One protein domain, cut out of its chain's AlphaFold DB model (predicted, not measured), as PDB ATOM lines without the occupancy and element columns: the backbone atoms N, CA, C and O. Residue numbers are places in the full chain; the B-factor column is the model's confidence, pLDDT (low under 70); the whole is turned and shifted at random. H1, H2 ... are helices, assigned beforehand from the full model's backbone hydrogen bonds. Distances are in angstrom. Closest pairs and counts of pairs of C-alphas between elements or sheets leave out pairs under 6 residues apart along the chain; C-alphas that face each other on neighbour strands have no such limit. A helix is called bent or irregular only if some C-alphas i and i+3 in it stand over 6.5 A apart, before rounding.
ATOM      1  N   GLU A  14      13.423  85.796  80.109       92.31
ATOM      2  CA  GLU A  14      13.898  86.983  79.390       92.31
ATOM      3  C   GLU A  14      13.123  87.259  78.086       92.31
ATOM      4  O   GLU A  14      12.965  88.415  77.680       92.31
ATOM      5  N   TYR A  15      12.590  86.207  77.454       88.56
ATOM      6  CA  TYR A  15      11.861  86.280  76.188       88.56
ATOM      7  C   TYR A  15      10.338  86.284  76.350       88.56
ATOM      8  O   TYR A  15       9.629  86.551  75.378       88.56
ATOM      9  N   LYS A  16       9.803  86.078  77.563       88.75
ATOM     10  CA  LYS A  16       8.347  86.047  77.806       88.75
ATOM     11  C   LYS A  16       7.637  87.341  77.401       88.75
ATOM     12  O   LYS A  16       6.481  87.290  76.996       88.75
ATOM     13  N   LYS A  17       8.324  88.489  77.453       90.56
ATOM     14  CA  LYS A  17       7.785  89.788  77.004       90.56
ATOM     15  C   LYS A  17       7.560  89.878  75.489       90.56
ATOM     16  O   LYS A  17       6.756  90.692  75.055       90.56
ATOM     17  N   TYR A  18       8.247  89.050  74.702       89.38
ATOM     18  CA  TYR A  18       8.076  88.965  73.249       89.38
ATOM     19  C   TYR A  18       7.101  87.859  72.836       89.38
ATOM     20  O   TYR A  18       6.775  87.738  71.660       89.38
ATOM     21  N   ALA A  19       6.632  87.052  73.791       89.75
ATOM     22  CA  ALA A  19       5.754  85.920  73.547       89.75
ATOM     23  C   ALA A  19       4.285  86.363  73.416       89.75
ATOM     24  O   ALA A  19       3.441  86.034  74.253       89.75
ATOM     25  N   ILE A  20       4.019  87.184  72.397       89.00
ATOM     26  CA  ILE A  20       2.727  87.836  72.152       89.00
ATOM     27  C   ILE A  20       1.801  87.014  71.248       89.00
ATOM     28  O   ILE A  20       0.601  87.285  71.210       89.00
ATOM     29  N   ASP A  21       2.333  86.012  70.540       89.19
ATOM     30  CA  ASP A  21       1.554  85.227  69.588       89.19
ATOM     31  C   ASP A  21       0.573  84.297  70.318       89.19
ATOM     32  O   ASP A  21       0.891  83.634  71.315       89.19
ATOM     33  N   HIS A  22      -0.657  84.227  69.807       89.62
ATOM     34  CA  HIS A  22      -1.692  83.385  70.391       89.62
ATOM     35  C   HIS A  22      -1.442  81.905  70.066       89.62
ATOM     36  O   HIS A  22      -1.239  81.533  68.913       89.62
ATOM     37  N   ARG A  23      -1.561  81.023  71.067       86.81
ATOM     38  CA  ARG A  23      -1.298  79.572  70.933       86.81
ATOM     39  C   ARG A  23      -2.051  78.867  69.795       86.81
ATOM     40  O   ARG A  23      -1.591  77.842  69.307       86.81
ATOM     41  N   LEU A  24      -3.212  79.389  69.390       90.44
ATOM     42  CA  LEU A  24      -4.008  78.805  68.304       90.44
ATOM     43  C   LEU A  24      -3.442  79.095  66.910       90.44
ATOM     44  O   LEU A  24      -3.774  78.358  65.988       90.44
ATOM     45  N   LEU A  25      -2.582  80.105  66.748       91.50
ATOM     46  CA  LEU A  25      -2.011  80.482  65.453       91.50
ATOM     47  C   LEU A  25      -1.224  79.333  64.796       91.50
ATOM     48  O   LEU A  25      -1.603  78.911  63.700       91.50
ATOM     49  N   PRO A  26      -0.202  78.725  65.437       91.88
ATOM     50  CA  PRO A  26       0.493  77.593  64.825       91.88
ATOM     51  C   PRO A  26      -0.386  76.348  64.713       91.88
ATOM     52  O   PRO A  26      -0.199  75.570  63.783       91.88
ATOM     53  N   GLY A  27      -1.335  76.140  65.632       91.69
ATOM     54  CA  GLY A  27      -2.241  74.991  65.597       91.69
ATOM     55  C   GLY A  27      -3.158  75.039  64.376       91.69
ATOM     56  O   GLY A  27      -3.229  74.073  63.619       91.69
ATOM     57  N   GLY A  28      -3.790  76.193  64.147       91.94
ATOM     58  CA  GLY A  28      -4.632  76.450  62.982       91.94
ATOM     59  C   GLY A  28      -3.848  76.347  61.680       91.94
ATOM     60  O   GLY A  28      -4.266  75.623  60.776       91.94
ATOM     61  N   LEU A  29      -2.668  76.976  61.608       93.00
ATOM     62  CA  LEU A  29      -1.832  76.885  60.412       93.00
ATOM     63  C   LEU A  29      -1.346  75.451  60.151       93.00
ATOM     64  O   LEU A  29      -1.340  75.005  59.009       93.00
ATOM     65  N   THR A  30      -0.970  74.694  61.184       93.50
ATOM     66  CA  THR A  30      -0.563  73.288  61.010       93.50
ATOM     67  C   THR A  30      -1.695  72.465  60.408       93.50
ATOM     68  O   THR A  30      -1.462  71.723  59.459       93.50
ATOM     69  N   LEU A  31      -2.919  72.629  60.918       94.00
ATOM     70  CA  LEU A  31      -4.081  71.919  60.393       94.00
ATOM     71  C   LEU A  31      -4.383  72.318  58.943       94.00
ATOM     72  O   LEU A  31      -4.619  71.444  58.114       94.00
ATOM     73  N   PHE A  32      -4.318  73.612  58.622       92.81
ATOM     74  CA  PHE A  32      -4.475  74.106  57.253       92.81
ATOM     75  C   PHE A  32      -3.448  73.485  56.297       92.81
ATOM     76  O   PHE A  32      -3.825  72.993  55.235       92.81
ATOM     77  N   LEU A  33      -2.172  73.423  56.692       94.25
ATOM     78  CA  LEU A  33      -1.094  72.821  55.896       94.25
ATOM     79  C   LEU A  33      -1.276  71.312  55.654       94.25
ATOM     80  O   LEU A  33      -0.658  70.769  54.739       94.25
ATOM     81  N   CYS A  34      -2.113  70.633  56.444       95.31
ATOM     82  CA  CYS A  34      -2.485  69.235  56.223       95.31
ATOM     83  C   CYS A  34      -3.623  69.051  55.201       95.31
ATOM     84  O   CYS A  34      -3.933  67.913  54.855       95.31
ATOM     85  N   THR A  35      -4.254  70.128  54.728       95.81
ATOM     86  CA  THR A  35      -5.342  70.071  53.737       95.81
ATOM     87  C   THR A  35      -4.819  70.116  52.299       95.81
ATOM     88  O   THR A  35      -3.730  70.625  52.035       95.81
ATOM     89  N   GLU A  36      -5.632  69.660  51.342       95.38
ATOM     90  CA  GLU A  36      -5.334  69.776  49.904       95.38
ATOM     91  C   GLU A  36      -5.260  71.242  49.437       95.38
ATOM     92  O   GLU A  36      -4.448  71.579  48.577       95.38
ATOM     93  N   ARG A  37      -6.026  72.153  50.063       93.88
ATOM     94  CA  ARG A  37      -5.991  73.602  49.767       93.88
ATOM     95  C   ARG A  37      -4.582  74.181  49.925       93.88
ATOM     96  O   ARG A  37      -4.206  75.081  49.180       93.88
ATOM     97  N   ALA A  38      -3.788  73.634  50.842       94.88
ATOM     98  CA  ALA A  38      -2.430  74.085  51.116       94.88
ATOM     99  C   ALA A  38      -1.342  73.365  50.295       94.88
ATOM    100  O   ALA A  38      -0.155  73.606  50.522       94.88
ATOM    101  N   GLU A  39      -1.690  72.494  49.341       94.94
ATOM    102  CA  GLU A  39      -0.701  71.687  48.609       94.94
ATOM    103  C   GLU A  39       0.350  72.548  47.886       94.94
ATOM    104  O   GLU A  39       1.540  72.222  47.875       94.94
ATOM    105  N   TRP A  40      -0.059  73.709  47.373       94.50
ATOM    106  CA  TRP A  40       0.817  74.663  46.692       94.50
ATOM    107  C   TRP A  40       1.904  75.276  47.600       94.50
ATOM    108  O   TRP A  40       2.922  75.776  47.115       94.50
ATOM    109  N   LEU A  41       1.745  75.198  48.924       95.00
ATOM    110  CA  LEU A  41       2.741  75.643  49.903       95.00
ATOM    111  C   LEU A  41       3.820  74.589  50.182       95.00
ATOM    112  O   LEU A  41       4.778  74.861  50.914       95.00
ATOM    113  N   ARG A  42       3.721  73.387  49.604       93.06
ATOM    114  CA  ARG A  42       4.696  72.317  49.831       93.06
ATOM    115  C   ARG A  42       6.109  72.748  49.413       93.06
ATOM    116  O   ARG A  42       6.355  73.255  48.320       93.06
ATOM    117  N   GLY A  43       7.074  72.527  50.309       92.00
ATOM    118  CA  GLY A  43       8.475  72.903  50.086       92.00
ATOM    119  C   GLY A  43       8.734  74.415  50.102       92.00
ATOM    120  O   GLY A  43       9.775  74.853  49.607       92.00
ATOM    121  N   ASN A  44       7.798  75.208  50.624       93.75
ATOM    122  CA  ASN A  44       7.952  76.634  50.897       93.75
ATOM    123  C   ASN A  44       8.003  76.898  52.408       93.75
ATOM    124  O   ASN A  44       7.692  76.025  53.226       93.75
ATOM    125  N   VAL A  45       8.402  78.113  52.786       93.25
ATOM    126  CA  VAL A  45       8.349  78.579  54.176       93.25
ATOM    127  C   VAL A  45       7.305  79.673  54.318       93.25
ATOM    128  O   VAL A  45       7.284  80.625  53.549       93.25
ATOM    129  N   VAL A  46       6.455  79.507  55.329       93.94
ATOM    130  CA  VAL A  46       5.388  80.439  55.699       93.94
ATOM    131  C   VAL A  46       5.428  80.749  57.186       93.94
ATOM    132  O   VAL A  46       5.838  79.890  57.976       93.94
ATOM    133  N   SER A  47       5.007  81.954  57.556       92.25
ATOM    134  CA  SER A  47       4.836  82.393  58.942       92.25
ATOM    135  C   SER A  47       3.372  82.312  59.362       92.25
ATOM    136  O   SER A  47       2.484  82.526  58.544       92.25
ATOM    137  N   VAL A  48       3.120  82.044  60.643       92.44
ATOM    138  CA  VAL A  48       1.767  82.095  61.226       92.44
ATOM    139  C   VAL A  48       1.132  83.487  61.197       92.44
ATOM    140  O   VAL A  48      -0.083  83.590  61.294       92.44
ATOM    141  N   ASN A  49       1.947  84.536  61.063       89.88
ATOM    142  CA  ASN A  49       1.508  85.932  61.116       89.88
ATOM    143  C   ASN A  49       1.209  86.532  59.732       89.88
ATOM    144  O   ASN A  49       1.018  87.739  59.628       89.88
ATOM    145  N   TRP A  50       1.242  85.730  58.667       90.88
ATOM    146  CA  TRP A  50       0.949  86.193  57.309       90.88
ATOM    147  C   TRP A  50      -0.532  86.032  56.972       90.88
ATOM    148  O   TRP A  50      -1.191  85.127  57.483       90.88
ATOM    149  N   ASP A  51      -1.031  86.903  56.096       91.25
ATOM    150  CA  ASP A  51      -2.395  86.842  55.585       91.25
ATOM    151  C   ASP A  51      -2.495  85.766  54.492       91.25
ATOM    152  O   ASP A  51      -1.955  85.901  53.394       91.25
ATOM    153  N   PHE A  52      -3.152  84.651  54.811       89.56
ATOM    154  CA  PHE A  52      -3.290  83.539  53.874       89.56
ATOM    155  C   PHE A  52      -4.306  83.813  52.765       89.56
ATOM    156  O   PHE A  52      -4.160  83.237  51.688       89.56
ATOM    157  N   ASP A  53      -5.298  84.673  52.997       92.00
ATOM    158  CA  ASP A  53      -6.290  85.007  51.977       92.00
ATOM    159  C   ASP A  53      -5.641  85.887  50.897       92.00
ATOM    160  O   ASP A  53      -5.798  85.623  49.703       92.00
ATOM    161  N   GLU A  54      -4.806  86.849  51.303       93.31
ATOM    162  CA  GLU A  54      -3.951  87.622  50.390       93.31
ATOM    163  C   GLU A  54      -2.992  86.701  49.620       93.31
ATOM    164  O   GLU A  54      -2.917  86.728  48.390       93.31
ATOM    165  N   MET A  55      -2.294  85.807  50.318       93.81
ATOM    166  CA  MET A  55      -1.373  84.873  49.669       93.81
ATOM    167  C   MET A  55      -2.064  83.963  48.644       93.81
ATOM    168  O   MET A  55      -1.472  83.627  47.619       93.81
ATOM    169  N   GLU A  56      -3.300  83.540  48.900       93.69
ATOM    170  CA  GLU A  56      -4.066  82.750  47.941       93.69
ATOM    171  C   GLU A  56      -4.526  83.572  46.735       93.69
ATOM    172  O   GLU A  56      -4.483  83.054  45.615       93.69
ATOM    173  N   ALA A  57      -4.882  84.845  46.931       94.81
ATOM    174  CA  ALA A  57      -5.185  85.769  45.838       94.81
ATOM    175  C   ALA A  57      -3.978  85.972  44.902       94.81
ATOM    176  O   ALA A  57      -4.149  86.068  43.687       94.81
ATOM    177  N   HIS A  58      -2.753  85.935  45.441       95.06
ATOM    178  CA  HIS A  58      -1.497  86.105  44.695       95.06
ATOM    179  C   HIS A  58      -0.731  84.792  44.436       95.06
ATOM    180  O   HIS A  58       0.466  84.793  44.125       95.06
ATOM    181  N   ARG A  59      -1.407  83.639  44.530       94.75
ATOM    182  CA  ARG A  59      -0.780  82.306  44.461       94.75
ATOM    183  C   ARG A  59       0.076  82.089  43.211       94.75
ATOM    184  O   ARG A  59       1.157  81.504  43.295       94.75
ATOM    185  N   GLU A  60      -0.411  82.514  42.048       95.62
ATOM    186  CA  GLU A  60       0.283  82.305  40.771       95.62
ATOM    187  C   GLU A  60       1.615  83.060  40.724       95.62
ATOM    188  O   GLU A  60       2.644  82.481  40.360       95.62
ATOM    189  N   GLU A  61       1.620  84.311  41.190       96.12
ATOM    190  CA  GLU A  61       2.821  85.139  41.297       96.12
ATOM    191  C   GLU A  61       3.828  84.529  42.281       96.12
ATOM    192  O   GLU A  61       5.014  84.384  41.964       96.12
ATOM    193  N   ILE A  62       3.347  84.082  43.445       95.75
ATOM    194  CA  ILE A  62       4.171  83.434  44.469       95.75
ATOM    195  C   ILE A  62       4.916  82.216  43.915       95.75
ATOM    196  O   ILE A  62       6.121  82.054  44.155       95.75
ATOM    197  N   LEU A  63       4.208  81.351  43.185       94.62
ATOM    198  CA  LEU A  63       4.780  80.138  42.607       94.62
ATOM    199  C   LEU A  63       5.728  80.461  41.451       94.62
ATOM    200  O   LEU A  63       6.850  79.942  41.426       94.62
ATOM    201  N   GLY A  64       5.312  81.336  40.532       94.25
ATOM    202  CA  GLY A  64       6.092  81.713  39.354       94.25
ATOM    203  C   GLY A  64       7.422  82.371  39.719       94.25
ATOM    204  O   GLY A  64       8.469  82.006  39.180       94.25
ATOM    205  N   LYS A  65       7.405  83.277  40.703       94.94
ATOM    206  CA  LYS A  65       8.584  84.034  41.150       94.94
ATOM    207  C   LYS A  65       9.316  83.416  42.338       94.94
ATOM    208  O   LYS A  65      10.334  83.950  42.776       94.94
ATOM    209  N   ARG A  66       8.843  82.279  42.858       94.94
ATOM    210  CA  ARG A  66       9.472  81.548  43.976       94.94
ATOM    211  C   ARG A  66       9.629  82.406  45.239       94.94
ATOM    212  O   ARG A  66      10.647  82.324  45.929       94.94
ATOM    213  N   LEU A  67       8.610  83.202  45.562       95.44
ATOM    214  CA  LEU A  67       8.675  84.216  46.625       95.44
ATOM    215  C   LEU A  67       8.875  83.616  48.029       95.44
ATOM    216  O   LEU A  67       9.469  84.236  48.905       95.44
ATOM    217  N   LEU A  68       8.435  82.372  48.234       94.94
ATOM    218  CA  LEU A  68       8.468  81.698  49.539       94.94
ATOM    219  C   LEU A  68       9.617  80.688  49.701       94.94
ATOM    220  O   LEU A  68       9.615  79.872  50.631       94.94
ATOM    221  N   LYS A  69      10.592  80.681  48.783       93.25
ATOM    222  CA  LYS A  69      11.742  79.769  48.857       93.25
ATOM    223  C   LYS A  69      12.809  80.318  49.798       93.25
ATOM    224  O   LYS A  69      13.226  81.457  49.672       93.25
ATOM    225  N   LEU A  70      13.322  79.469  50.693       85.94
ATOM    226  CA  LEU A  70      14.418  79.845  51.601       85.94
ATOM    227  C   LEU A  70      15.712  80.211  50.866       85.94
ATOM    228  O   LEU A  70      16.451  81.086  51.305       85.94
ATOM    229  N   LYS A  71      16.011  79.514  49.767       87.44
ATOM    230  CA  LYS A  71      17.211  79.748  48.962       87.44
ATOM    231  C   LYS A  71      16.822  80.490  47.693       87.44
ATOM    232  O   LYS A  71      15.942  80.018  46.977       87.44
ATOM    233  N   PHE A  72      17.531  81.583  47.404       87.12
ATOM    234  CA  PHE A  72      17.309  82.410  46.213       87.12
ATOM    235  C   PHE A  72      15.845  82.854  46.079       87.12
ATOM    236  O   PHE A  72      15.202  82.599  45.062       87.12
ATOM    237  N   THR A  73      15.312  83.463  47.141       92.31
ATOM    238  CA  THR A  73      13.963  84.037  47.106       92.31
ATOM    239  C   THR A  73      13.877  85.161  46.072       92.31
ATOM    240  O   THR A  73      14.786  85.987  45.978       92.31
ATOM    241  N   GLY A  74      12.784  85.179  45.307       91.56
ATOM    242  CA  GLY A  74      12.426  86.298  44.430       91.56
ATOM    243  C   GLY A  74      11.668  87.420  45.147       91.56
ATOM    244  O   GLY A  74      11.324  88.415  44.514       91.56
ATOM    245  N   ALA A  75      11.384  87.264  46.444       91.88
ATOM    246  CA  ALA A  75      10.669  88.265  47.219       91.88
ATOM    247  C   ALA A  75      11.518  89.517  47.447       91.88
ATOM    248  O   ALA A  75      12.702  89.459  47.780       91.88
ATOM    249  N   GLN A  76      10.859  90.660  47.310       91.38
ATOM    250  CA  GLN A  76      11.355  91.953  47.765       91.38
ATOM    251  C   GLN A  76      10.862  92.185  49.193       91.38
ATOM    252  O   GLN A  76       9.674  92.022  49.463       91.38
ATOM    253  N   PHE A  77      11.773  92.552  50.093       87.81
ATOM    254  CA  PHE A  77      11.457  92.794  51.497       87.81
ATOM    255  C   PHE A  77      11.334  94.293  51.756       87.81
ATOM    256  O   PHE A  77      12.297  95.038  51.574       87.81
ATOM    257  N   GLY A  78      10.159  94.721  52.209       86.25
ATOM    258  CA  GLY A  78       9.865  96.101  52.570       86.25
ATOM    259  C   GLY A  78       9.025  96.180  53.839       86.25
ATOM    260  O   GLY A  78       8.540  95.167  54.343       86.25
ATOM    261  N   LYS A  79       8.852  97.400  54.356       86.19
ATOM    262  CA  LYS A  79       7.991  97.671  55.518       86.19
ATOM    263  C   LYS A  79       6.555  97.188  55.285       86.19
ATOM    264  O   LYS A  79       5.944  96.666  56.210       86.19
ATOM    265  N   ASP A  80       6.078  97.335  54.054       85.88
ATOM    266  CA  ASP A  80       4.706  97.026  53.646       85.88
ATOM    267  C   ASP A  80       4.593  95.649  52.963       85.88
ATOM    268  O   ASP A  80       3.585  95.339  52.345       85.88
ATOM    269  N   GLY A  81       5.625  94.804  53.078       85.94
ATOM    270  CA  GLY A  81       5.655  93.482  52.451       85.94
ATOM    271  C   GLY A  81       6.209  93.488  51.025       85.94
ATOM    272  O   GLY A  81       6.977  94.374  50.640       85.94
ATOM    273  N   HIS A  82       5.887  92.435  50.274       90.81
ATOM    274  CA  HIS A  82       6.266  92.304  48.869       90.81
ATOM    275  C   HIS A  82       5.260  93.067  47.996       90.81
ATOM    276  O   HIS A  82       4.070  92.802  48.128       90.81
ATOM    277  N   PRO A  83       5.695  93.978  47.106       92.50
ATOM    278  CA  PRO A  83       4.775  94.667  46.211       92.50
ATOM    279  C   PRO A  83       4.228  93.699  45.157       92.50
ATOM    280  O   PRO A  83       5.003  93.095  44.413       92.50
ATOM    281  N   TRP A  84       2.905  93.584  45.077       91.31
ATOM    282  CA  TRP A  84       2.228  92.760  44.080       91.31
ATOM    283  C   TRP A  84       2.192  93.438  42.709       91.31
ATOM    284  O   TRP A  84       2.072  94.661  42.597       91.31
ATOM    285  N   GLU A  85       2.234  92.647  41.634       85.06
ATOM    286  CA  GLU A  85       2.136  93.199  40.273       85.06
ATOM    287  C   GLU A  85       0.778  93.854  39.990       85.06
ATOM    288  O   GLU A  85       0.716  94.861  39.281       85.06
ATOM    289  N   ALA A  86      -0.298  93.329  40.582       70.81
ATOM    290  CA  ALA A  86      -1.644  93.879  40.435       70.81
ATOM    291  C   ALA A  86      -1.742  95.323  40.965       70.81
ATOM    292  O   ALA A  86      -2.309  96.184  40.292       70.81
ATOM    293  N   ASP A  87      -1.106  95.618  42.101       62.53
ATOM    294  CA  ASP A  87      -1.144  96.945  42.732       62.53
ATOM    295  C   ASP A  87      -0.248  97.969  42.021       62.53
ATOM    296  O   ASP A  87      -0.525  99.169  42.034       62.53
ATOM    297  N   SER A  88       0.794  97.496  41.331       57.50
ATOM    298  CA  SER A  88       1.675  98.322  40.493       57.50
ATOM    299  C   SER A  88       0.959  98.851  39.240       57.50
ATOM    300  O   SER A  88       1.242  99.949  38.764       57.50
ATOM    301  N   SER A  89      -0.024  98.104  38.722       50.91
ATOM    302  CA  SER A  89      -0.781  98.481  37.516       50.91
ATOM    303  C   SER A  89      -1.857  99.555  37.742       50.91
ATOM    304  O   SER A  89      -2.338 100.147  36.778       50.91
ATOM    305  N   ALA A  90      -2.206  99.852  38.999       48.94
ATOM    306  CA  ALA A  90      -3.208 100.857  39.369       48.94
ATOM    307  C   ALA A  90      -2.629 102.270  39.609       48.94
ATOM    308  O   ALA A  90      -3.375 103.189  39.941       48.94
TER     309      ALA A  90
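Overview. This is residues 14 to 90 of the 92 residues of an uncharacterized protein of Leptosphaeria maculans (strain JN3 / isolate v23.1.3 / race Av1-4-5-6-7-8) (UniProt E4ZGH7). Six short helices are strung loosely together: H4 and H5 stand at about a right angle near the middle, H3 is near H5, and H2 leads away from H3 as an arm. Residues 14 to 20, with H1, stick out beyond that arm, while the long link of residues 66 to 84 loops out and leads to H6. The printed part has 77 residues in the order H1 to H6, with no named strand; the class is all helix, with 38 residues in named elements, under half. It is loose, with a radius of gyration of the C-alphas of 14.3 A and spans of 43 by 31 by 26 A.

Arrangement. Start at H2, residues 24 to 33; it only just touches H3, residues 36 to 41, only at the corner, with 3 pairs of C-alphas within 8 A, the closest Phe 32 and Ala 38 at 6.5 A, about perpendicular at 84 degrees. H3 is close to but not clearly touching H5, residues 59 to 65: the closest C-alphas, Trp 40 and Leu 63, are 7.9 A apart, at a shallow tilt of 23 degrees, the same way. H4, residues 52 to 57, is also close to but not clearly touching H5, with the closest C-alphas, Met 55 and Ile 62, 7.7 A apart, about perpendicular at 77 degrees. H6, residues 85 to 88, is only just apart from H5, at 8.2 A. H1, residues 14 to 18, is apart from H2. Every O i to N i+4 pair is within hydrogen-bond range in H2, H4 and H5; H1 has 0 of 1 and H3 0 of 2, beside 1 of 2 and 2 of 3 O i to N i+3 pairs, and H6 is too short for an i+4 pair.

Along the chain. Find C-alpha 24 at (-4.008, 78.805, 68.304); from there H2 runs 14.1 A to C-alpha 33. H3 and H5 span 10.0 A and 10.1 A. H1 and H3 are irregular: C-alphas 14 and 17 are 7.1 A apart, C-alphas 37 and 40 7.5 A. H6 ends at C-alpha 88, (1.675, 98.322, 40.493).

Size, cuts and confidence. The C-alphas of Glu 14 and Ser 89, the two farthest apart, are 45.8 A apart. The printed part has no cut, and the link from H5 to H6 is long. Look at residues 87 to 90 for pLDDT under 70.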